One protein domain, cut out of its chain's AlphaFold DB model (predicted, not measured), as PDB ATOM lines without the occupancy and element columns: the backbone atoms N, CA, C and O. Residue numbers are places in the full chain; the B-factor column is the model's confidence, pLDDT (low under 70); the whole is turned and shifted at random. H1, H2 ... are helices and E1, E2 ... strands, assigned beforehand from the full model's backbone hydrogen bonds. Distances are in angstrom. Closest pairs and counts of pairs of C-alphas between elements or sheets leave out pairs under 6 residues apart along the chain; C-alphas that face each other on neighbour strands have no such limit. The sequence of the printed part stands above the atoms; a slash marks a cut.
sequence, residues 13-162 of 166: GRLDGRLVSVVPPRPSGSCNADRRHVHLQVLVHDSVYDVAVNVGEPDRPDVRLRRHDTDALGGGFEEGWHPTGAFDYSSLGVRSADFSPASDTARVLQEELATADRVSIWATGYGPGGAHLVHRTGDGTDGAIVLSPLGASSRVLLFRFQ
ATOM      1  N   GLY A  13    -181.358 103.217 -40.401       95.50
ATOM      2  CA  GLY A  13    -180.014 102.769 -40.718       95.50
ATOM      3  C   GLY A  13    -179.957 101.330 -41.209       95.50
ATOM      4  O   GLY A  13    -180.980 100.692 -41.475       95.50
ATOM      5  N   ARG A  14    -178.729 100.825 -41.315       96.25
ATOM      6  CA  ARG A  14    -178.428  99.462 -41.747       96.25
ATOM      7  C   ARG A  14    -177.702  98.698 -40.645       96.25
ATOM      8  O   ARG A  14    -176.670  99.148 -40.154       96.25
ATOM      9  N   LEU A  15    -178.231  97.537 -40.270       97.19
ATOM     10  CA  LEU A  15    -177.585  96.585 -39.373       97.19
ATOM     11  C   LEU A  15    -176.914  95.488 -40.194       97.19
ATOM     12  O   LEU A  15    -177.595  94.700 -40.845       97.19
ATOM     13  N   ASP A  16    -175.596  95.406 -40.114       97.38
ATOM     14  CA  ASP A  16    -174.795  94.387 -40.778       97.38
ATOM     15  C   ASP A  16    -174.272  93.406 -39.732       97.38
ATOM     16  O   ASP A  16    -173.570  93.792 -38.795       97.38
ATOM     17  N   GLY A  17    -174.593  92.125 -39.888       97.50
ATOM     18  CA  GLY A  17    -174.189  91.119 -38.916       97.50
ATOM     19  C   GLY A  17    -174.421  89.692 -39.372       97.50
ATOM     20  O   GLY A  17    -174.683  89.407 -40.545       97.50
ATOM     21  N   ARG A  18    -174.313  88.775 -38.414       98.00
ATOM     22  CA  ARG A  18    -174.551  87.348 -38.609       98.00
ATOM     23  C   ARG A  18    -175.916  86.956 -38.065       98.00
ATOM     24  O   ARG A  18    -176.223  87.225 -36.907       98.00
ATOM     25  N   LEU A  19    -176.721  86.270 -38.864       97.31
ATOM     26  CA  LEU A  19    -177.986  85.724 -38.392       97.31
ATOM     27  C   LEU A  19    -177.717  84.527 -37.472       97.31
ATOM     28  O   LEU A  19    -177.087  83.554 -37.880       97.31
ATOM     29  N   VAL A  20    -178.192  84.587 -36.227       95.31
ATOM     30  CA  VAL A  20    -178.019  83.495 -35.249       95.31
ATOM     31  C   VAL A  20    -179.320  82.781 -34.909       95.31
ATOM     32  O   VAL A  20    -179.298  81.613 -34.525       95.31
ATOM     33  N   SER A  21    -180.464  83.452 -35.053       93.38
ATOM     34  CA  SER A  21    -181.768  82.824 -34.856       93.38
ATOM     35  C   SER A  21    -182.864  83.527 -35.645       93.38
ATOM     36  O   SER A  21    -182.843  84.746 -35.809       93.38
ATOM     37  N   VAL A  22    -183.849  82.745 -36.082       93.75
ATOM     38  CA  VAL A  22    -185.123  83.222 -36.626       93.75
ATOM     39  C   VAL A  22    -186.216  82.721 -35.693       93.75
ATOM     40  O   VAL A  22    -186.505  81.525 -35.636       93.75
ATOM     41  N   VAL A  23    -186.809  83.629 -34.927       91.88
ATOM     42  CA  VAL A  23    -187.876  83.315 -33.979       91.88
ATOM     43  C   VAL A  23    -189.218  83.506 -34.693       91.88
ATOM     44  O   VAL A  23    -189.545  84.630 -35.081       91.88
ATOM     45  N   PRO A  24    -190.003  82.431 -34.901       89.31
ATOM     46  CA  PRO A  24    -191.290  82.529 -35.580       89.31
ATOM     47  C   PRO A  24    -192.311  83.306 -34.734       89.31
ATOM     48  O   PRO A  24    -192.149  83.367 -33.508       89.31
ATOM     49  N   PRO A  25    -193.401  83.811 -35.345       88.62
ATOM     50  CA  PRO A  25    -194.475  84.459 -34.607       88.62
ATOM     51  C   PRO A  25    -195.070  83.512 -33.564       88.62
ATOM     52  O   PRO A  25    -195.257  82.315 -33.811       88.62
ATOM     53  N   ARG A  26    -195.377  84.040 -32.380       82.06
ATOM     54  CA  ARG A  26    -195.973  83.284 -31.266       82.06
ATOM     55  C   ARG A  26    -197.031  84.133 -30.560       82.06
ATOM     56  O   ARG A  26    -197.045  85.352 -30.715       82.06
ATOM     57  N   PRO A  27    -197.946  83.523 -29.782       73.12
ATOM     58  CA  PRO A  27    -198.843  84.285 -28.921       73.12
ATOM     59  C   PRO A  27    -198.065  85.265 -28.030       73.12
ATOM     60  O   PRO A  27    -196.972  84.950 -27.553       73.12
ATOM     61  N   SER A  28    -198.649  86.444 -27.804       66.75
ATOM     62  CA  SER A  28    -198.066  87.515 -26.989       66.75
ATOM     63  C   SER A  28    -197.653  87.015 -25.600       66.75
ATOM     64  O   SER A  28    -198.428  86.309 -24.952       66.75
ATOM     65  N   GLY A  29    -196.471  87.422 -25.127       60.78
ATOM     66  CA  GLY A  29    -195.942  87.054 -23.803       60.78
ATOM     67  C   GLY A  29    -194.766  86.070 -23.823       60.78
ATOM     68  O   GLY A  29    -194.318  85.639 -22.762       60.78
ATOM     69  N   SER A  30    -194.247  85.724 -25.004       60.50
ATOM     70  CA  SER A  30    -192.968  85.016 -25.161       60.50
ATOM     71  C   SER A  30    -191.832  85.999 -25.497       60.50
ATOM     72  O   SER A  30    -192.110  87.145 -25.831       60.50
ATOM     73  N   CYS A  31    -190.561  85.598 -25.322       56.47
ATOM     74  CA  CYS A  31    -189.380  86.466 -25.486       56.47
ATOM     75  C   CYS A  31    -189.414  87.227 -26.820       56.47
ATOM     76  O   CYS A  31    -189.155  86.625 -27.859       56.47
ATOM     77  N   ASN A  32    -189.748  88.519 -26.759       62.69
ATOM     78  CA  ASN A  32    -189.986  89.456 -27.864       62.69
ATOM     79  C   ASN A  32    -191.054  89.065 -28.890       62.69
ATOM     80  O   ASN A  32    -191.577  89.950 -29.546       62.69
ATOM     81  N   ALA A  33    -191.422  87.792 -29.006       63.28
ATOM     82  CA  ALA A  33    -192.344  87.337 -30.025       63.28
ATOM     83  C   ALA A  33    -193.776  87.834 -29.780       63.28
ATOM     84  O   ALA A  33    -194.387  87.612 -28.725       63.28
ATOM     85  N   ASP A  34    -194.327  88.436 -30.826       77.44
ATOM     86  CA  ASP A  34    -195.756  88.628 -30.998       77.44
ATOM     87  C   ASP A  34    -196.266  87.889 -32.243       77.44
ATOM     88  O   ASP A  34    -195.543  87.150 -32.915       77.44
ATOM     89  N   ARG A  35    -197.568  88.015 -32.506       84.19
ATOM     90  CA  ARG A  35    -198.256  87.228 -33.536       84.19
ATOM     91  C   ARG A  35    -198.016  87.730 -34.958       84.19
ATOM     92  O   ARG A  35    -198.345  87.002 -35.888       84.19
ATOM     93  N   ARG A  36    -197.471  88.939 -35.117       87.69
ATOM     94  CA  ARG A  36    -197.341  89.656 -36.392       87.69
ATOM     95  C   ARG A  36    -195.901  89.850 -36.849       87.69
ATOM     96  O   ARG A  36    -195.688  90.363 -37.952       87.69
ATOM     97  N   HIS A  37    -194.930  89.444 -36.031       92.25
ATOM     98  CA  HIS A  37    -193.517  89.594 -36.339       92.25
ATOM     99  C   HIS A  37    -192.761  88.273 -36.276       92.25
ATOM    100  O   HIS A  37    -192.934  87.460 -35.368       92.25
ATOM    101  N   VAL A  38    -191.869  88.091 -37.245       93.19
ATOM    102  CA  VAL A  38    -190.709  87.216 -37.092       93.19
ATOM    103  C   VAL A  38    -189.603  88.056 -36.467       93.19
ATOM    104  O   VAL A  38    -189.335  89.157 -36.945       93.19
ATOM    105  N   HIS A  39    -188.952  87.539 -35.426       94.31
ATOM    106  CA  HIS A  39    -187.801  88.209 -34.825       94.31
ATOM    107  C   HIS A  39    -186.513  87.565 -35.313       94.31
ATOM    108  O   HIS A  39    -186.307  86.358 -35.173       94.31
ATOM    109  N   LEU A  40    -185.642  88.378 -35.890       95.75
ATOM    110  CA  LEU A  40    -184.305  87.983 -36.290       95.75
ATOM    111  C   LEU A  40    -183.349  88.349 -35.167       95.75
ATOM    112  O   LEU A  40    -183.268  89.507 -34.765       95.75
ATOM    113  N   GLN A  41    -182.620  87.358 -34.669       95.50
ATOM    114  CA  GLN A  41    -181.512  87.595 -33.760       95.50
ATOM    115  C   GLN A  41    -180.242  87.707 -34.585       95.50
ATOM    116  O   GLN A  41    -179.830  86.741 -35.236       95.50
ATOM    117  N   VAL A  42    -179.646  88.894 -34.569       97.81
ATOM    118  CA  VAL A  42    -178.458  89.220 -35.354       97.81
ATOM    119  C   VAL A  42    -177.301  89.474 -34.404       97.81
ATOM    120  O   VAL A  42    -177.369  90.364 -33.560       97.81
ATOM    121  N   LEU A  43    -176.250  88.670 -34.523       97.94
ATOM    122  CA  LEU A  43    -174.990  88.879 -33.829       97.94
ATOM    123  C   LEU A  43    -174.183  89.937 -34.581       97.94
ATOM    124  O   LEU A  43    -173.923  89.789 -35.776       97.94
ATOM    125  N   VAL A  44    -173.790  90.980 -33.864       97.38
ATOM    126  CA  VAL A  44    -172.884  92.028 -34.330       97.38
ATOM    127  C   VAL A  44    -171.787  92.162 -33.289       97.38
ATOM    128  O   VAL A  44    -172.072  92.446 -32.119       97.38
ATOM    129  N   HIS A  45    -170.546  91.923 -33.709       93.38
ATOM    130  CA  HIS A  45    -169.418  91.755 -32.799       93.38
ATOM    131  C   HIS A  45    -169.755  90.673 -31.747       93.38
ATOM    132  O   HIS A  45    -170.014  89.527 -32.109       93.38
ATOM    133  N   ASP A  46    -169.837  91.033 -30.463       92.69
ATOM    134  CA  ASP A  46    -170.121  90.108 -29.355       92.69
ATOM    135  C   ASP A  46    -171.540  90.254 -28.770       92.69
ATOM    136  O   ASP A  46    -171.834  89.737 -27.691       92.69
ATOM    137  N   SER A  47    -172.434  90.984 -29.444       96.00
ATOM    138  CA  SER A  47    -173.786  91.272 -28.948       96.00
ATOM    139  C   SER A  47    -174.873  90.874 -29.937       96.00
ATOM    140  O   SER A  47    -174.746  91.068 -31.143       96.00
ATOM    141  N   VAL A  48    -175.970  90.325 -29.414       96.25
ATOM    142  CA  VAL A  48    -177.148  89.958 -30.209       96.25
ATOM    143  C   VAL A  48    -178.167  91.085 -30.162       96.25
ATOM    144  O   VAL A  48    -178.478  91.584 -29.082       96.25
ATOM    145  N   TYR A  49    -178.727  91.428 -31.314       96.44
ATOM    146  CA  TYR A  49    -179.784  92.420 -31.479       96.44
ATOM    147  C   TYR A  49    -181.057  91.767 -32.006       96.44
ATOM    148  O   TYR A  49    -180.996  90.796 -32.762       96.44
ATOM    149  N   ASP A  50    -182.202  92.296 -31.586       95.50
ATOM    150  CA  ASP A  50    -183.524  91.808 -31.968       95.50
ATOM    151  C   ASP A  50    -184.123  92.679 -33.075       95.50
ATOM    152  O   ASP A  50    -184.358  93.871 -32.884       95.50
ATOM    153  N   VAL A  51    -184.368  92.093 -34.244       96.88
ATOM    154  CA  VAL A  51    -184.982  92.801 -35.370       96.88
ATOM    155  C   VAL A  51    -186.344  92.207 -35.677       96.88
ATOM    156  O   VAL A  51    -186.447  91.063 -36.115       96.88
ATOM    157  N   ALA A  52    -187.394  92.993 -35.469       95.06
ATOM    158  CA  ALA A  52    -188.763  92.578 -35.732       95.06
ATOM    159  C   ALA A  52    -189.145  92.861 -37.197       95.06
ATOM    160  O   ALA A  52    -189.040  93.987 -37.683       95.06
ATOM    161  N   VAL A  53    -189.608  91.828 -37.904       95.75
ATOM    162  CA  VAL A  53    -190.005  91.886 -39.319       95.75
ATOM    163  C   VAL A  53    -191.489  91.585 -39.440       95.75
ATOM    164  O   VAL A  53    -191.946  90.531 -38.994       95.75
ATOM    165  N   ASN A  54    -192.249  92.494 -40.048       92.06
ATOM    166  CA  ASN A  54    -193.685  92.324 -40.247       92.06
ATOM    167  C   ASN A  54    -193.974  91.165 -41.202       92.06
ATOM    168  O   ASN A  54    -193.506  91.144 -42.338       92.06
ATOM    169  N   VAL A  55    -194.794  90.219 -40.749       90.12
ATOM    170  CA  VAL A  55    -195.234  89.065 -41.552       90.12
ATOM    171  C   VAL A  55    -196.754  88.973 -41.691       90.12
ATOM    172  O   VAL A  55    -197.252  88.067 -42.358       90.12
ATOM    173  N   GLY A  56    -197.471  89.949 -41.129       83.50
ATOM    174  CA  GLY A  56    -198.927  90.039 -41.140       83.50
ATOM    175  C   GLY A  56    -199.588  89.218 -40.039       83.50
ATOM    176  O   GLY A  56    -198.913  88.609 -39.210       83.50
ATOM    177  N   GLU A  57    -200.917  89.221 -40.001       75.62
ATOM    178  CA  GLU A  57    -201.672  88.351 -39.093       75.62
ATOM    179  C   GLU A  57    -201.792  86.936 -39.686       75.62
ATOM    180  O   GLU A  57    -201.993  86.804 -40.895       75.62
ATOM    181  N   PRO A  58    -201.780  85.863 -38.869       65.69
ATOM    182  CA  PRO A  58    -201.950  84.491 -39.364       65.69
ATOM    183  C   PRO A  58    -203.206  84.291 -40.228       65.69
ATOM    184  O   PRO A  58    -203.205  83.483 -41.152       65.69
ATOM    185  N   ASP A  59    -204.260  85.062 -39.946       69.06
ATOM    186  CA  ASP A  59    -205.555  84.969 -40.624       69.06
ATOM    187  C   ASP A  59    -205.757  86.066 -41.691       69.06
ATOM    188  O   ASP A  59    -206.823  86.142 -42.309       69.06
ATOM    189  N   ARG A  60    -204.767  86.950 -41.905       73.19
ATOM    190  CA  ARG A  60    -204.816  88.021 -42.913       73.19
ATOM    191  C   ARG A  60    -203.438  88.244 -43.543       73.19
ATOM    192  O   ARG A  60    -202.593  88.879 -42.916       73.19
ATOM    193  N   PRO A  61    -203.226  87.825 -44.803       72.25
ATOM    194  CA  PRO A  61    -202.014  88.168 -45.533       72.25
ATOM    195  C   PRO A  61    -202.109  89.630 -45.984       72.25
ATOM    196  O   PRO A  61    -202.488  89.921 -47.117       72.25
ATOM    197  N   ASP A  62    -201.832  90.567 -45.086       88.94
ATOM    198  CA  ASP A  62    -201.769  92.005 -45.362       88.94
ATOM    199  C   ASP A  62    -200.359  92.451 -45.769       88.94
ATOM    200  O   ASP A  62    -200.220  93.460 -46.451       88.94
ATOM    201  N   VAL A  63    -199.330  91.659 -45.465       93.62
ATOM    202  CA  VAL A  63    -197.970  91.851 -45.980       93.62
ATOM    203  C   VAL A  63    -197.823  91.224 -47.370       93.62
ATOM    204  O   VAL A  63    -198.290  90.120 -47.660       93.62
ATOM    205  N   ARG A  64    -197.171  91.956 -48.265       95.12
ATOM    206  CA  ARG A  64    -196.760  91.550 -49.606       95.12
ATOM    207  C   ARG A  64    -195.241  91.481 -49.645       95.12
ATOM    208  O   ARG A  64    -194.573  92.320 -49.045       95.12
ATOM    209  N   LEU A  65    -194.703  90.511 -50.378       95.44
ATOM    210  CA  LEU A  65    -193.268  90.255 -50.453       95.44
ATOM    211  C   LEU A  65    -192.772  90.348 -51.895       95.44
ATOM    212  O   LEU A  65    -193.420  89.866 -52.829       95.44
ATOM    213  N   ARG A  66    -191.577  90.912 -52.063       96.69
ATOM    214  CA  ARG A  66    -190.804  90.863 -53.303       96.69
ATOM    215  C   ARG A  66    -189.387  90.401 -52.988       96.69
ATOM    216  O   ARG A  66    -188.731  90.933 -52.103       96.69
ATOM    217  N   ARG A  67    -188.909  89.414 -53.744       96.44
ATOM    218  CA  ARG A  67    -187.487  89.043 -53.816       96.44
ATOM    219  C   ARG A  67    -186.865  89.835 -54.947       96.44
ATOM    220  O   ARG A  67    -187.365  89.713 -56.056       96.44
ATOM    221  N   HIS A  68    -185.831  90.616 -54.718       96.00
ATOM    222  CA  HIS A  68    -185.194  91.430 -55.744       96.00
ATOM    223  C   HIS A  68    -183.695  91.149 -55.749       96.00
ATOM    224  O   HIS A  68    -183.040  91.324 -54.728       96.00
ATOM    225  N   ASP A  69    -183.160  90.696 -56.878       95.00
ATOM    226  CA  ASP A  69    -181.724  90.462 -57.024       95.00
ATOM    227  C   ASP A  69    -181.063  91.721 -57.580       95.00
ATOM    228  O   ASP A  69    -181.554  92.298 -58.550       95.00
ATOM    229  N   THR A  70    -179.959  92.143 -56.969       91.62
ATOM    230  CA  THR A  70    -179.235  93.356 -57.366       91.62
ATOM    231  C   THR A  70    -177.758  93.263 -56.989       91.62
ATOM    232  O   THR A  70    -177.390  92.617 -56.008       91.62
ATOM    233  N   ASP A  71    -176.898  93.886 -57.783       86.00
ATOM    234  CA  ASP A  71    -175.479  94.122 -57.499       86.00
ATOM    235  C   ASP A  71    -175.224  95.536 -56.934       86.00
ATOM    236  O   ASP A  71    -174.097  95.879 -56.575       86.00
ATOM    237  N   ALA A  72    -176.273  96.355 -56.812       75.00
ATOM    238  CA  ALA A  72    -176.186  97.794 -56.594       75.00
ATOM    239  C   ALA A  72    -176.964  98.258 -55.347       75.00
ATOM    240  O   ALA A  72    -177.858  99.095 -55.439       75.00
ATOM    241  N   LEU A  73    -176.622  97.738 -54.162       77.31
ATOM    242  CA  LEU A  73    -177.255  98.170 -52.900       77.31
ATOM    243  C   LEU A  73    -176.595  99.378 -52.231       77.31
ATOM    244  O   LEU A  73    -177.182  99.947 -51.317       77.31
ATOM    245  N   GLY A  74    -175.417  99.790 -52.707       63.56
ATOM    246  CA  GLY A  74    -174.639 100.871 -52.104       63.56
ATOM    247  C   GLY A  74    -174.063 100.490 -50.732       63.56
ATOM    248  O   GLY A  74    -174.748  99.938 -49.877       63.56
ATOM    249  N   GLY A  75    -172.780 100.797 -50.517       68.94
ATOM    250  CA  GLY A  75    -172.051 100.454 -49.289       68.94
ATOM    251  C   GLY A  75    -171.821  98.944 -49.137       68.94
ATOM    252  O   GLY A  75    -172.765  98.169 -49.017       68.94
ATOM    253  N   GLY A  76    -170.559  98.507 -49.112       85.06
ATOM    254  CA  GLY A  76    -170.233  97.104 -48.835       85.06
ATOM    255  C   GLY A  76    -170.672  96.685 -47.430       85.06
ATOM    256  O   GLY A  76    -170.870  97.541 -46.571       85.06
ATOM    257  N   PHE A  77    -170.830  95.380 -47.203       93.31
ATOM    258  CA  PHE A  77    -171.048  94.840 -45.860       93.31
ATOM    259  C   PHE A  77    -169.905  95.257 -44.930       93.31
ATOM    260  O   PHE A  77    -168.736  94.981 -45.215       93.31
ATOM    261  N   GLU A  78    -170.252  95.845 -43.796       94.62
ATOM    262  CA  GLU A  78    -169.322  96.198 -42.730       94.62
ATOM    263  C   GLU A  78    -170.014  95.857 -41.419       94.62
ATOM    264  O   GLU A  78    -171.039  96.443 -41.129       94.62
ATOM    265  N   GLU A  79    -169.530  94.892 -40.636       96.81
ATOM    266  CA  GLU A  79    -170.232  94.495 -39.405       96.81
ATOM    267  C   GLU A  79    -170.448  95.703 -38.474       96.81
ATOM    268  O   GLU A  79    -169.492  96.403 -38.146       96.81
ATOM    269  N   GLY A  80    -171.693  95.948 -38.057       96.62
ATOM    270  CA  GLY A  80    -172.026  97.105 -37.233       96.62
ATOM    271  C   GLY A  80    -173.447  97.626 -37.427       96.62
ATOM    272  O   GLY A  80    -174.208  97.160 -38.278       96.62
ATOM    273  N   TRP A  81    -173.793  98.627 -36.620       96.94
ATOM    274  CA  TRP A  81    -174.956  99.478 -36.846       96.94
ATOM    275  C   TRP A  81    -174.515 100.762 -37.543       96.94
ATOM    276  O   TRP A  81    -173.664 101.490 -37.032       96.94
ATOM    277  N   HIS A  82    -175.126 101.042 -38.690       95.19
ATOM    278  CA  HIS A  82    -174.784 102.169 -39.549       95.19
ATOM    279  C   HIS A  82    -175.988 103.094 -39.681       95.19
ATOM    280  O   HIS A  82    -176.811 102.894 -40.579       95.19
ATOM    281  N   PRO A  83    -176.123 104.113 -38.815       93.00
ATOM    282  CA  PRO A  83    -177.026 105.223 -39.082       93.00
ATOM    283  C   PRO A  83    -176.612 105.861 -40.410       93.00
ATOM    284  O   PRO A  83    -175.510 106.392 -40.539       93.00
ATOM    285  N   THR A  84    -177.460 105.753 -41.425       81.62
ATOM    286  CA  THR A  84    -177.114 106.137 -42.799       81.62
ATOM    287  C   THR A  84    -178.259 106.915 -43.448       81.62
ATOM    288  O   THR A  84    -179.273 107.197 -42.811       81.62
ATOM    289  N   GLY A  85    -178.044 107.339 -44.693       77.25
ATOM    290  CA  GLY A  85    -178.988 108.114 -45.488       77.25
ATOM    291  C   GLY A  85    -180.173 107.298 -46.005       77.25
ATOM    292  O   GLY A  85    -180.500 106.232 -45.493       77.25
ATOM    293  N   ALA A  86    -180.823 107.832 -47.036       89.81
ATOM    294  CA  ALA A  86    -182.073 107.298 -47.547       89.81
ATOM    295  C   ALA A  86    -181.921 105.948 -48.271       89.81
ATOM    296  O   ALA A  86    -180.994 105.757 -49.059       89.81
ATOM    297  N   PHE A  87    -182.893 105.062 -48.072       92.56
ATOM    298  CA  PHE A  87    -183.139 103.880 -48.888       92.56
ATOM    299  C   PHE A  87    -184.627 103.842 -49.247       92.56
ATOM    300  O   PHE A  87    -185.487 103.880 -48.369       92.56
ATOM    301  N   ASP A  88    -184.928 103.779 -50.542       93.94
ATOM    302  CA  ASP A  88    -186.291 103.675 -51.061       93.94
ATOM    303  C   ASP A  88    -186.354 102.551 -52.090       93.94
ATOM    304  O   ASP A  88    -185.456 102.379 -52.915       93.94
ATOM    305  N   TYR A  89    -187.468 101.829 -52.139       95.81
ATOM    306  CA  TYR A  89    -187.656 100.777 -53.143       95.81
ATOM    307  C   TYR A  89    -187.600 101.314 -54.584       95.81
ATOM    308  O   TYR A  89    -187.156 100.617 -55.501       95.81
ATOM    309  N   SER A  90    -187.976 102.578 -54.787       93.31
ATOM    310  CA  SER A  90    -187.921 103.249 -56.089       93.31
ATOM    311  C   SER A  90    -186.491 103.424 -56.616       93.31
ATOM    312  O   SER A  90    -186.295 103.375 -57.832       93.31
ATOM    313  N   SER A  91    -185.476 103.539 -55.745       90.06
ATOM    314  CA  SER A  91    -184.069 103.606 -56.172       90.06
ATOM    315  C   SER A  91    -183.567 102.274 -56.737       90.06
ATOM    316  O   SER A  91    -182.593 102.251 -57.482       90.06
ATOM    317  N   LEU A  92    -184.259 101.174 -56.424       92.25
ATOM    318  CA  LEU A  92    -184.044  99.844 -57.002       92.25
ATOM    319  C   LEU A  92    -184.926  99.589 -58.239       92.25
ATOM    320  O   LEU A  92    -184.941  98.484 -58.783       92.25
ATOM    321  N   GLY A  93    -185.705 100.585 -58.676       93.94
ATOM    322  CA  GLY A  93    -186.673 100.449 -59.767       93.94
ATOM    323  C   GLY A  93    -187.874  99.561 -59.430       93.94
ATOM    324  O   GLY A  93    -188.610  99.173 -60.339       93.94
ATOM    325  N   VAL A  94    -188.073  99.237 -58.150       96.25
ATOM    326  CA  VAL A  94    -189.175  98.406 -57.661       96.25
ATOM    327  C   VAL A  94    -190.429  99.262 -57.468       96.25
ATOM    328  O   VAL A  94    -190.347 100.405 -57.025       96.25
ATOM    329  N   ARG A  95    -191.596  98.702 -57.796       96.81
ATOM    330  CA  ARG A  95    -192.918  99.345 -57.709       96.81
ATOM    331  C   ARG A  95    -193.892  98.491 -56.905       96.81
ATOM    332  O   ARG A  95    -193.722  97.275 -56.813       96.81
ATOM    333  N   SER A  96    -194.983  99.088 -56.418       96.75
ATOM    334  CA  SER A  96    -196.080  98.370 -55.742       96.75
ATOM    335  C   SER A  96    -196.532  97.076 -56.424       96.75
ATOM    336  O   SER A  96    -196.812  96.077 -55.751       96.75
ATOM    337  N   ALA A  97    -196.644  97.110 -57.756       96.56
ATOM    338  CA  ALA A  97    -197.163  96.018 -58.575       96.56
ATOM    339  C   ALA A  97    -196.215  94.809 -58.657       96.56
ATOM    340  O   ALA A  97    -196.646  93.729 -59.051       96.56
ATOM    341  N   ASP A  98    -194.949  94.972 -58.262       97.44
ATOM    342  CA  ASP A  98    -193.961  93.892 -58.276       97.44
ATOM    343  C   ASP A  98    -194.106  92.948 -57.074       97.44
ATOM    344  O   ASP A  98    -193.498  91.878 -57.045       97.44
ATOM    345  N   PHE A  99    -194.882  93.337 -56.059       96.75
ATOM    346  CA  PHE A  99    -195.059  92.554 -54.843       96.75
ATOM    347  C   PHE A  99    -196.225  91.587 -54.970       96.75
ATOM    348  O   PHE A  99    -197.323  91.949 -55.395       96.75
ATOM    349  N   SER A 100    -196.011  90.372 -54.477       93.88
ATOM    350  CA  SER A 100    -197.027  89.326 -54.469       93.88
ATOM    351  C   SER A 100    -197.503  89.044 -53.044       93.88
ATOM    352  O   SER A 100    -196.715  89.141 -52.097       93.88
ATOM    353  N   PRO A 101    -198.780  88.671 -52.853       89.25
ATOM    354  CA  PRO A 101    -199.219  88.097 -51.589       89.25
ATOM    355  C   PRO A 101    -198.491  86.776 -51.333       89.25
ATOM    356  O   PRO A 101    -198.319  85.963 -52.242       89.25
ATOM    357  N   ALA A 102    -198.097  86.554 -50.083       82.19
ATOM    358  CA  ALA A 102    -197.697  85.243 -49.593       82.19
ATOM    359  C   ALA A 102    -198.816  84.710 -48.696       82.19
ATOM    360  O   ALA A 102    -199.343  85.442 -47.862       82.19
ATOM    361  N   SER A 103    -199.189  83.440 -48.863       79.12
ATOM    362  CA  SER A 103    -200.157  82.790 -47.969       79.12
ATOM    363  C   SER A 103    -199.621  82.634 -46.545       79.12
ATOM    364  O   SER A 103    -200.403  82.569 -45.606       79.12
ATOM    365  N   ASP A 104    -198.294  82.580 -46.402       87.56
ATOM    366  CA  ASP A 104    -197.578  82.521 -45.133       87.56
ATOM    367  C   ASP A 104    -196.207  83.197 -45.296       87.56
ATOM    368  O   ASP A 104    -195.221  82.578 -45.712       87.56
ATOM    369  N   THR A 105    -196.157  84.505 -45.026       90.38
ATOM    370  CA  THR A 105    -194.923  85.302 -45.120       90.38
ATOM    371  C   THR A 105    -193.867  84.822 -44.122       90.38
ATOM    372  O   THR A 105    -192.679  84.848 -44.439       90.38
ATOM    373  N   ALA A 106    -194.273  84.339 -42.944       90.50
ATOM    374  CA  ALA A 106    -193.352  83.882 -41.907       90.50
ATOM    375  C   ALA A 106    -192.603  82.615 -42.331       90.50
ATOM    376  O   ALA A 106    -191.386  82.533 -42.151       90.50
ATOM    377  N   ARG A 107    -193.307  81.644 -42.924       90.50
ATOM    378  CA  ARG A 107    -192.682  80.441 -43.487       90.50
ATOM    379  C   ARG A 107    -191.761  80.784 -44.651       90.50
ATOM    380  O   ARG A 107    -190.639  80.293 -44.687       90.50
ATOM    381  N   VAL A 108    -192.204  81.653 -45.564       91.56
ATOM    382  CA  VAL A 108    -191.356  82.116 -46.674       91.56
ATOM    383  C   VAL A 108    -190.066  82.744 -46.145       91.56
ATOM    384  O   VAL A 108    -188.987  82.408 -46.618       91.56
ATOM    385  N   LEU A 109    -190.159  83.615 -45.139       93.38
ATOM    386  CA  LEU A 109    -188.990  84.260 -44.553       93.38
ATOM    387  C   LEU A 109    -188.044  83.250 -43.882       93.38
ATOM    388  O   LEU A 109    -186.833  83.348 -44.054       93.38
ATOM    389  N   GLN A 110    -188.579  82.257 -43.167       92.75
ATOM    390  CA  GLN A 110    -187.771  81.173 -42.593       92.75
ATOM    391  C   GLN A 110    -187.025  80.373 -43.666       92.75
ATOM    392  O   GLN A 110    -185.854  80.060 -43.477       92.75
ATOM    393  N   GLU A 111    -187.676  80.061 -44.789       93.44
ATOM    394  CA  GLU A 111    -187.065  79.327 -45.904       93.44
ATOM    395  C   GLU A 111    -185.926  80.123 -46.558       93.44
ATOM    396  O   GLU A 111    -184.846  79.575 -46.774       93.44
ATOM    397  N   GLU A 112    -186.133  81.418 -46.819       94.12
ATOM    398  CA  GLU A 112    -185.098  82.290 -47.394       94.12
ATOM    399  C   GLU A 112    -183.892  82.451 -46.454       94.12
ATOM    400  O   GLU A 112    -182.745  82.481 -46.899       94.12
ATOM    401  N   LEU A 113    -184.138  82.530 -45.143       95.31
ATOM    402  CA  LEU A 113    -183.099  82.750 -44.135       95.31
ATOM    403  C   LEU A 113    -182.409  81.469 -43.657       95.31
ATOM    404  O   LEU A 113    -181.362  81.558 -43.019       95.31
ATOM    405  N   ALA A 114    -182.937  80.284 -43.976       92.56
ATOM    406  CA  ALA A 114    -182.411  79.005 -43.488       92.56
ATOM    407  C   ALA A 114    -180.938  78.757 -43.855       92.56
ATOM    408  O   ALA A 114    -180.253  77.982 -43.188       92.56
ATOM    409  N   THR A 115    -180.454  79.398 -44.922       86.62
ATOM    410  CA  THR A 115    -179.065  79.287 -45.398       86.62
ATOM    411  C   THR A 115    -178.288  80.600 -45.300       86.62
ATOM    412  O   THR A 115    -177.134  80.666 -45.722       86.62
ATOM    413  N   ALA A 116    -178.899  81.646 -44.737       92.19
ATOM    414  CA  ALA A 116    -178.252  82.935 -44.569       92.19
ATOM    415  C   ALA A 116    -177.272  82.880 -43.389       92.19
ATOM    416  O   ALA A 116    -177.659  82.584 -42.264       92.19
ATOM    417  N   ASP A 117    -176.000  83.190 -43.649       91.19
ATOM    418  CA  ASP A 117    -174.999  83.388 -42.594       91.19
ATOM    419  C   ASP A 117    -174.902  84.875 -42.233       91.19
ATOM    420  O   ASP A 117    -175.215  85.278 -41.115       91.19
ATOM    421  N   ARG A 118    -174.541  85.716 -43.210       95.88
ATOM    422  CA  ARG A 118    -174.466  87.174 -43.057       95.88
ATOM    423  C   ARG A 118    -175.659  87.861 -43.699       95.88
ATOM    424  O   ARG A 118    -176.058  87.498 -44.807       95.88
ATOM    425  N   VAL A 119    -176.167  88.879 -43.018       97.38
ATOM    426  CA  VAL A 119    -177.294  89.698 -43.461       97.38
ATOM    427  C   VAL A 119    -176.981  91.176 -43.272       97.38
ATOM    428  O   VAL A 119    -176.305  91.551 -42.315       97.38
ATOM    429  N   SER A 120    -177.510  92.000 -44.172       96.88
ATOM    430  CA  SER A 120    -177.660  93.440 -43.947       96.88
ATOM    431  C   SER A 120    -179.144  93.751 -43.840       96.88
ATOM    432  O   SER A 120    -179.921  93.308 -44.683       96.88
ATOM    433  N   ILE A 121    -179.563  94.484 -42.815       97.12
ATOM    434  CA  ILE A 121    -180.974  94.799 -42.590       97.12
ATOM    435  C   ILE A 121    -181.149  96.307 -42.520       97.12
ATOM    436  O   ILE A 121    -180.636  96.954 -41.612       97.12
ATOM    437  N   TRP A 122    -181.900  96.851 -43.470       96.88
ATOM    438  CA  TRP A 122    -182.377  98.227 -43.431       96.88
ATOM    439  C   TRP A 122    -183.610  98.292 -42.541       96.88
ATOM    440  O   TRP A 122    -184.557  97.523 -42.736       96.88
ATOM    441  N   ALA A 123    -183.568  99.155 -41.530       97.19
ATOM    442  CA  ALA A 123    -184.566  99.204 -40.471       97.19
ATOM    443  C   ALA A 123    -184.526 100.548 -39.733       97.19
ATOM    444  O   ALA A 123    -183.570 101.317 -39.846       97.19
ATOM    445  N   THR A 124    -185.541 100.798 -38.909       97.19
ATOM    446  CA  THR A 124    -185.501 101.871 -37.908       97.19
ATOM    447  C   THR A 124    -185.211 101.266 -36.546       97.19
ATOM    448  O   THR A 124    -185.970 100.429 -36.054       97.19
ATOM    449  N   GLY A 125    -184.100 101.666 -35.931       95.62
ATOM    450  CA  GLY A 125    -183.781 101.275 -34.566       95.62
ATOM    451  C   GLY A 125    -184.786 101.870 -33.581       95.62
ATOM    452  O   GLY A 125    -185.192 103.022 -33.722       95.62
ATOM    453  N   TYR A 126    -185.190 101.089 -32.581       92.38
ATOM    454  CA  TYR A 126    -185.923 101.596 -31.411       92.38
ATOM    455  C   TYR A 126    -185.026 101.698 -30.174       92.38
ATOM    456  O   TYR A 126    -185.461 102.194 -29.142       92.38
ATOM    457  N   GLY A 127    -183.779 101.229 -30.295       85.38
ATOM    458  CA  GLY A 127    -182.722 101.368 -29.308       85.38
ATOM    459  C   GLY A 127    -182.982 100.674 -27.956       85.38
ATOM    460  O   GLY A 127    -184.101 100.326 -27.587       85.38
ATOM    461  N   PRO A 128    -181.926 100.395 -27.182       92.12
ATOM    462  CA  PRO A 128    -180.563 100.171 -27.648       92.12
ATOM    463  C   PRO A 128    -180.372  98.735 -28.203       92.12
ATOM    464  O   PRO A 128    -179.345  98.425 -28.800       92.12
ATOM    465  N   GLY A 129    -181.371  97.857 -28.027       93.19
ATOM    466  CA  GLY A 129    -181.257  96.413 -28.267       93.19
ATOM    467  C   GLY A 129    -181.919  95.873 -29.530       93.19
ATOM    468  O   GLY A 129    -181.863  94.662 -29.754       93.19
ATOM    469  N   GLY A 130    -182.528  96.722 -30.358       94.06
ATOM    470  CA  GLY A 130    -183.211  96.227 -31.543       94.06
ATOM    471  C   GLY A 130    -183.763  97.273 -32.499       94.06
ATOM    472  O   GLY A 130    -183.662  98.486 -32.283       94.06
ATOM    473  N   ALA A 131    -184.320  96.755 -33.590       96.62
ATOM    474  CA  ALA A 131    -184.867  97.520 -34.700       96.62
ATOM    475  C   ALA A 131    -186.189  96.932 -35.209       96.62
ATOM    476  O   ALA A 131    -186.526  95.770 -34.969       96.62
ATOM    477  N   HIS A 132    -186.951  97.757 -35.915       95.50
ATOM    478  CA  HIS A 132    -188.252  97.426 -36.489       95.50
ATOM    479  C   HIS A 132    -188.416  98.113 -37.855       95.50
ATOM    480  O   HIS A 132    -187.439  98.585 -38.436       95.50
ATOM    481  N   LEU A 133    -189.643  98.162 -38.381       95.50
ATOM    482  CA  LEU A 133    -189.979  98.792 -39.659       95.50
ATOM    483  C   LEU A 133    -189.190  98.212 -40.842       95.50
ATOM    484  O   LEU A 133    -188.744  98.931 -41.729       95.50
ATOM    485  N   VAL A 134    -189.037  96.885 -40.873       97.00
ATOM    486  CA  VAL A 134    -188.425  96.158 -42.000       97.00
ATOM    487  C   VAL A 134    -189.456  95.973 -43.125       97.00
ATOM    488  O   VAL A 134    -189.851  94.858 -43.457       97.00
ATOM    489  N   HIS A 135    -189.976  97.083 -43.646       96.44
ATOM    490  CA  HIS A 135    -190.942  97.149 -44.748       96.44
ATOM    491  C   HIS A 135    -190.963  98.562 -45.360       96.44
ATOM    492  O   HIS A 135    -190.322  99.468 -44.838       96.44
ATOM    493  N   ARG A 136    -191.717  98.771 -46.444       97.00
ATOM    494  CA  ARG A 136    -191.988 100.094 -47.029       97.00
ATOM    495  C   ARG A 136    -192.516 101.042 -45.955       97.00
ATOM    496  O   ARG A 136    -193.539 100.745 -45.342       97.00
ATOM    497  N   THR A 137    -191.896 102.191 -45.763       95.50
ATOM    498  CA  THR A 137    -192.337 103.207 -44.789       95.50
ATOM    499  C   THR A 137    -192.642 104.531 -45.470       95.50
ATOM    500  O   THR A 137    -193.654 105.146 -45.143       95.50
ATOM    501  N   GLY A 138    -191.832 104.947 -46.443       92.56
ATOM    502  CA  GLY A 138    -191.881 106.315 -46.957       92.56
ATOM    503  C   GLY A 138    -190.550 107.040 -46.813       92.56
ATOM    504  O   GLY A 138    -189.694 106.637 -46.028       92.56
ATOM    505  N   ASP A 139    -190.424 108.150 -47.544       90.94
ATOM    506  CA  ASP A 139    -189.477 109.230 -47.242       90.94
ATOM    507  C   ASP A 139    -188.013 108.796 -47.039       90.94
ATOM    508  O   ASP A 139    -187.303 109.340 -46.191       90.94
ATOM    509  N   GLY A 140    -187.548 107.812 -47.816       93.31
ATOM    510  CA  GLY A 140    -186.172 107.337 -47.738       93.31
ATOM    511  C   GLY A 140    -185.883 106.399 -46.573       93.31
ATOM    512  O   GLY A 140    -184.717 106.205 -46.250       93.31
ATOM    513  N   THR A 141    -186.889 105.835 -45.910       95.94
ATOM    514  CA  THR A 141    -186.679 104.982 -44.725       95.94
ATOM    515  C   THR A 141    -187.182 103.559 -44.907       95.94
ATOM    516  O   THR A 141    -187.538 102.892 -43.931       95.94
ATOM    517  N   ASP A 142    -187.237 103.085 -46.152       96.94
ATOM    518  CA  ASP A 142    -187.753 101.757 -46.441       96.94
ATOM    519  C   ASP A 142    -186.882 100.670 -45.813       96.94
ATOM    520  O   ASP A 142    -185.657 100.658 -45.910       96.94
ATOM    521  N   GLY A 143    -187.531  99.714 -45.166       96.75
ATOM    522  CA  GLY A 143    -186.856  98.571 -44.581       96.75
ATOM    523  C   GLY A 143    -186.690  97.418 -45.565       96.75
ATOM    524  O   GLY A 143    -187.522  97.202 -46.445       96.75
ATOM    525  N   ALA A 144    -185.627  96.636 -45.415       96.81
ATOM    526  CA  ALA A 144    -185.333  95.495 -46.279       96.81
ATOM    527  C   ALA A 144    -184.367  94.519 -45.607       96.81
ATOM    528  O   ALA A 144    -183.586  94.904 -44.740       96.81
ATOM    529  N   ILE A 145    -184.364  93.264 -46.062       97.44
ATOM    530  CA  ILE A 145    -183.369  92.262 -45.660       97.44
ATOM    531  C   ILE A 145    -182.520  91.912 -46.872       97.44
ATOM    532  O   ILE A 145    -183.047  91.500 -47.899       97.44
ATOM    533  N   VAL A 146    -181.208  92.028 -46.747       95.88
ATOM    534  CA  VAL A 146    -180.241  91.671 -47.782       95.88
ATOM    535  C   VAL A 146    -179.564  90.364 -47.398       95.88
ATOM    536  O   VAL A 146    -178.908  90.261 -46.360       95.88
ATOM    537  N   LEU A 147    -179.708  89.373 -48.267       95.38
ATOM    538  CA  LEU A 147    -179.035  88.085 -48.212       95.38
ATOM    539  C   LEU A 147    -177.811  88.108 -49.127       95.38
ATOM    540  O   LEU A 147    -177.829  88.726 -50.195       95.38
ATOM    541  N   SER A 148    -176.772  87.374 -48.731       91.75
ATOM    542  CA  SER A 148    -175.491  87.312 -49.447       91.75
ATOM    543  C   SER A 148    -174.851  88.691 -49.692       91.75
ATOM    544  O   SER A 148    -174.401  88.949 -50.808       91.75
ATOM    545  N   PRO A 149    -174.726  89.562 -48.669       91.81
ATOM    546  CA  PRO A 149    -174.269  90.948 -48.841       91.81
ATOM    547  C   PRO A 149    -172.787  91.084 -49.259       91.81
ATOM    548  O   PRO A 149    -172.310  92.178 -49.534       91.81
ATOM    549  N   LEU A 150    -172.043  89.972 -49.303       90.25
ATOM    550  CA  LEU A 150    -170.663  89.888 -49.805       90.25
ATOM    551  C   LEU A 150    -170.567  89.303 -51.226       90.25
ATOM    552  O   LEU A 150    -169.470  89.179 -51.767       90.25
ATOM    553  N   GLY A 151    -171.687  88.855 -51.798       86.50
ATOM    554  CA  GLY A 151    -171.732  88.219 -53.110       86.50
ATOM    555  C   GLY A 151    -171.702  89.226 -54.260       86.50
ATOM    556  O   GLY A 151    -172.004  90.401 -54.085       86.50
ATOM    557  N   ALA A 152    -171.400  88.740 -55.469       86.50
ATOM    558  CA  ALA A 152    -171.467  89.543 -56.696       86.50
ATOM    559  C   ALA A 152    -172.900  89.989 -57.050       86.50
ATOM    560  O   ALA A 152    -173.087  90.941 -57.795       86.50
ATOM    561  N   SER A 153    -173.904  89.290 -56.522       90.75
ATOM    562  CA  SER A 153    -175.307  89.684 -56.554       90.75
ATOM    563  C   SER A 153    -175.921  89.324 -55.206       90.75
ATOM    564  O   SER A 153    -175.733  88.212 -54.705       90.75
ATOM    565  N   SER A 154    -176.612  90.289 -54.612       93.25
ATOM    566  CA  SER A 154    -177.347  90.134 -53.363       93.25
ATOM    567  C   SER A 154    -178.820  89.880 -53.654       93.25
ATOM    568  O   SER A 154    -179.384  90.455 -54.587       93.25
ATOM    569  N   ARG A 155    -179.461  89.069 -52.809       94.75
ATOM    570  CA  ARG A 155    -180.918  88.919 -52.816       94.75
ATOM    571  C   ARG A 155    -181.519  89.793 -51.736       94.75
ATOM    572  O   ARG A 155    -181.214  89.623 -50.564       94.75
ATOM    573  N   VAL A 156    -182.418  90.680 -52.121       95.62
ATOM    574  CA  VAL A 156    -183.113  91.590 -51.218       95.62
ATOM    575  C   VAL A 156    -184.547  91.127 -51.041       95.62
ATOM    576  O   VAL A 156    -185.280  90.944 -52.012       95.62
ATOM    577  N   LEU A 157    -184.957  90.930 -49.797       97.00
ATOM    578  CA  LEU A 157    -186.340  90.708 -49.418       97.00
ATOM    579  C   LEU A 157    -186.946  92.060 -49.047       97.00
ATOM    580  O   LEU A 157    -186.493  92.727 -48.115       97.00
ATOM    581  N   LEU A 158    -187.953  92.451 -49.814       97.31
ATOM    582  CA  LEU A 158    -188.701  93.689 -49.662       97.31
ATOM    583  C   LEU A 158    -190.111  93.348 -49.189       97.31
ATOM    584  O   LEU A 158    -190.702  92.359 -49.643       97.31
ATOM    585  N   PHE A 159    -190.676  94.202 -48.340       97.00
ATOM    586  CA  PHE A 159    -191.983  93.987 -47.728       97.00
ATOM    587  C   PHE A 159    -192.830  95.249 -47.858       97.00
ATOM    588  O   PHE A 159    -192.336  96.350 -47.661       97.00
ATOM    589  N   ARG A 160    -194.119  95.114 -48.155       96.25
ATOM    590  CA  ARG A 160    -195.071  96.229 -48.044       96.25
ATOM    591  C   ARG A 160    -196.394  95.741 -47.492       96.25
ATOM    592  O   ARG A 160    -196.770  94.601 -47.758       96.25
ATOM    593  N   PHE A 161    -197.125  96.590 -46.787       94.56
ATOM    594  CA  PHE A 161    -198.530  96.316 -46.517       94.56
ATOM    595  C   PHE A 161    -199.372  96.536 -47.779       94.56
ATOM    596  O   PHE A 161    -199.010  97.300 -48.675       94.56
ATOM    597  N   GLN A 162    -200.492  95.824 -47.872       92.50
ATOM    598  CA  GLN A 162    -201.398  95.843 -49.020       92.50
ATOM    599  C   GLN A 162    -201.920  97.249 -49.353       92.50
ATOM    600  O   GLN A 162    -202.241  97.511 -50.508       92.50
TER     601      GLN A 162
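AT A GLANCE: This is residues 13 to 162 of the 166 residues of an uncharacterized protein of Myxococcales bacterium (UniProt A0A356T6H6). A small closed barrel of five strands, E1, E2, E3, E7 and E6, is widened beyond E6 by E8, E9 and E4, which lie side by side in that order; helix H2 packs on the outside, near E1 and E2 and also near E4. E1 and E6 both bend strongly, the short strand E5 pairs onto the first part of E1, and the small helix H1 lies outside near E9. The printed part has 150 residues, with two named helices and nine named strands in the order E1, E2, E3, E4, E5, H1, H2, E6, E7, E8, E9; the sheet is mixed and the class is mostly strand. The whole is compact, with a radius of gyration of the C-alphas of 14.1 A, and its rounded outline spans 40 by 37 by 29 A.

IN THESE COORDINATES: E1, residues 13 to 23, begins with C-alpha 13 at (-180.014, 102.769, -40.718), is 22.0 A long and bends by 96 degrees at residue 20. E2, residues 37 to 44, is 20.9 A long, and E3, residues 47 to 54, 22.9 A. E4, residues 63 to 70, is 22.0 A long and begins with C-alpha 63 at (-197.970, 91.851, -45.980). E5 holds residues 80 to 83, H1 residues 89 to 92, and H2 residues 105 to 113, 12.1 A long. E6, residues 118 to 125, is 18.9 A long and bends by 65 degrees at residue 122. E7 holds residues 130 to 132 and E8 residues 144 to 147. E9, residues 154 to 161, is 23.1 A long and ends with C-alpha 161 at (-198.530, 96.316, -46.517).

HOW THE PARTS SIT: Round the ring run E1, E2, E3, E7, E6 and back to E1. E1, E2 and E3 form a meander, each strand the antiparallel neighbour of the one before; N 20 and O 41 are 2.9 A apart in the hairpin E1 and E2, and N 40 and O 51 are 2.8 A apart in the hairpin E2 and E3. E3 and E7 are parallel at 14 degrees, with N 131 and O 50 at 3.0 A. E7 and E6, a hairpin, are antiparallel, with N 132 and O 124 at 2.8 A. E6 and E1 close the ring antiparallel, with N 15 and O 121 at 2.8 A. E2 and E5 lie on one side of E1, E6 on the other side; E1 and E5 are antiparallel, with N 82 and O 14 at 2.8 A. E7 and E8 lie on one side of E6; E6 and E8 are antiparallel at 169 degrees, with N 146 and O 120 at 2.7 A. The hairpin E8 and E9 has N 147 and O 155 at 2.8 A, and E9 and E4 are antiparallel, with N 64 and O 160 at 2.7 A. E1 and E4 are apart. H2 is on the barrel, outside it, at a height over the sheet of 7.1 A; it is only just over E3, on which 3 of its C-alphas fall, and runs slantwise to the strands, at 38 degrees to E3 on the local plane. The closest C-alphas of E2 and H2, those of Val 38 and Ala 106, are 6.4 A apart. H1 is on the barrel too, outside it and over none of the strands; its closest C-alpha pair with E9, Tyr 89 and Leu 158, is 8.0 A apart. In H2 every O i to N i+4 pair is within hydrogen-bond range, while H1 is too short for such a pair.

THE WHOLE: The C-alphas farthest apart, those of Gly 29 and Ala 152, are 41.1 A apart, and the printed part has no cut. The links E1 to E2, H1 to H2 and E7 to E8 are long. The mean pLDDT of the printed part is 90.5; residues 28 to 33, 58 to 59 and 74 to 75 are under 70.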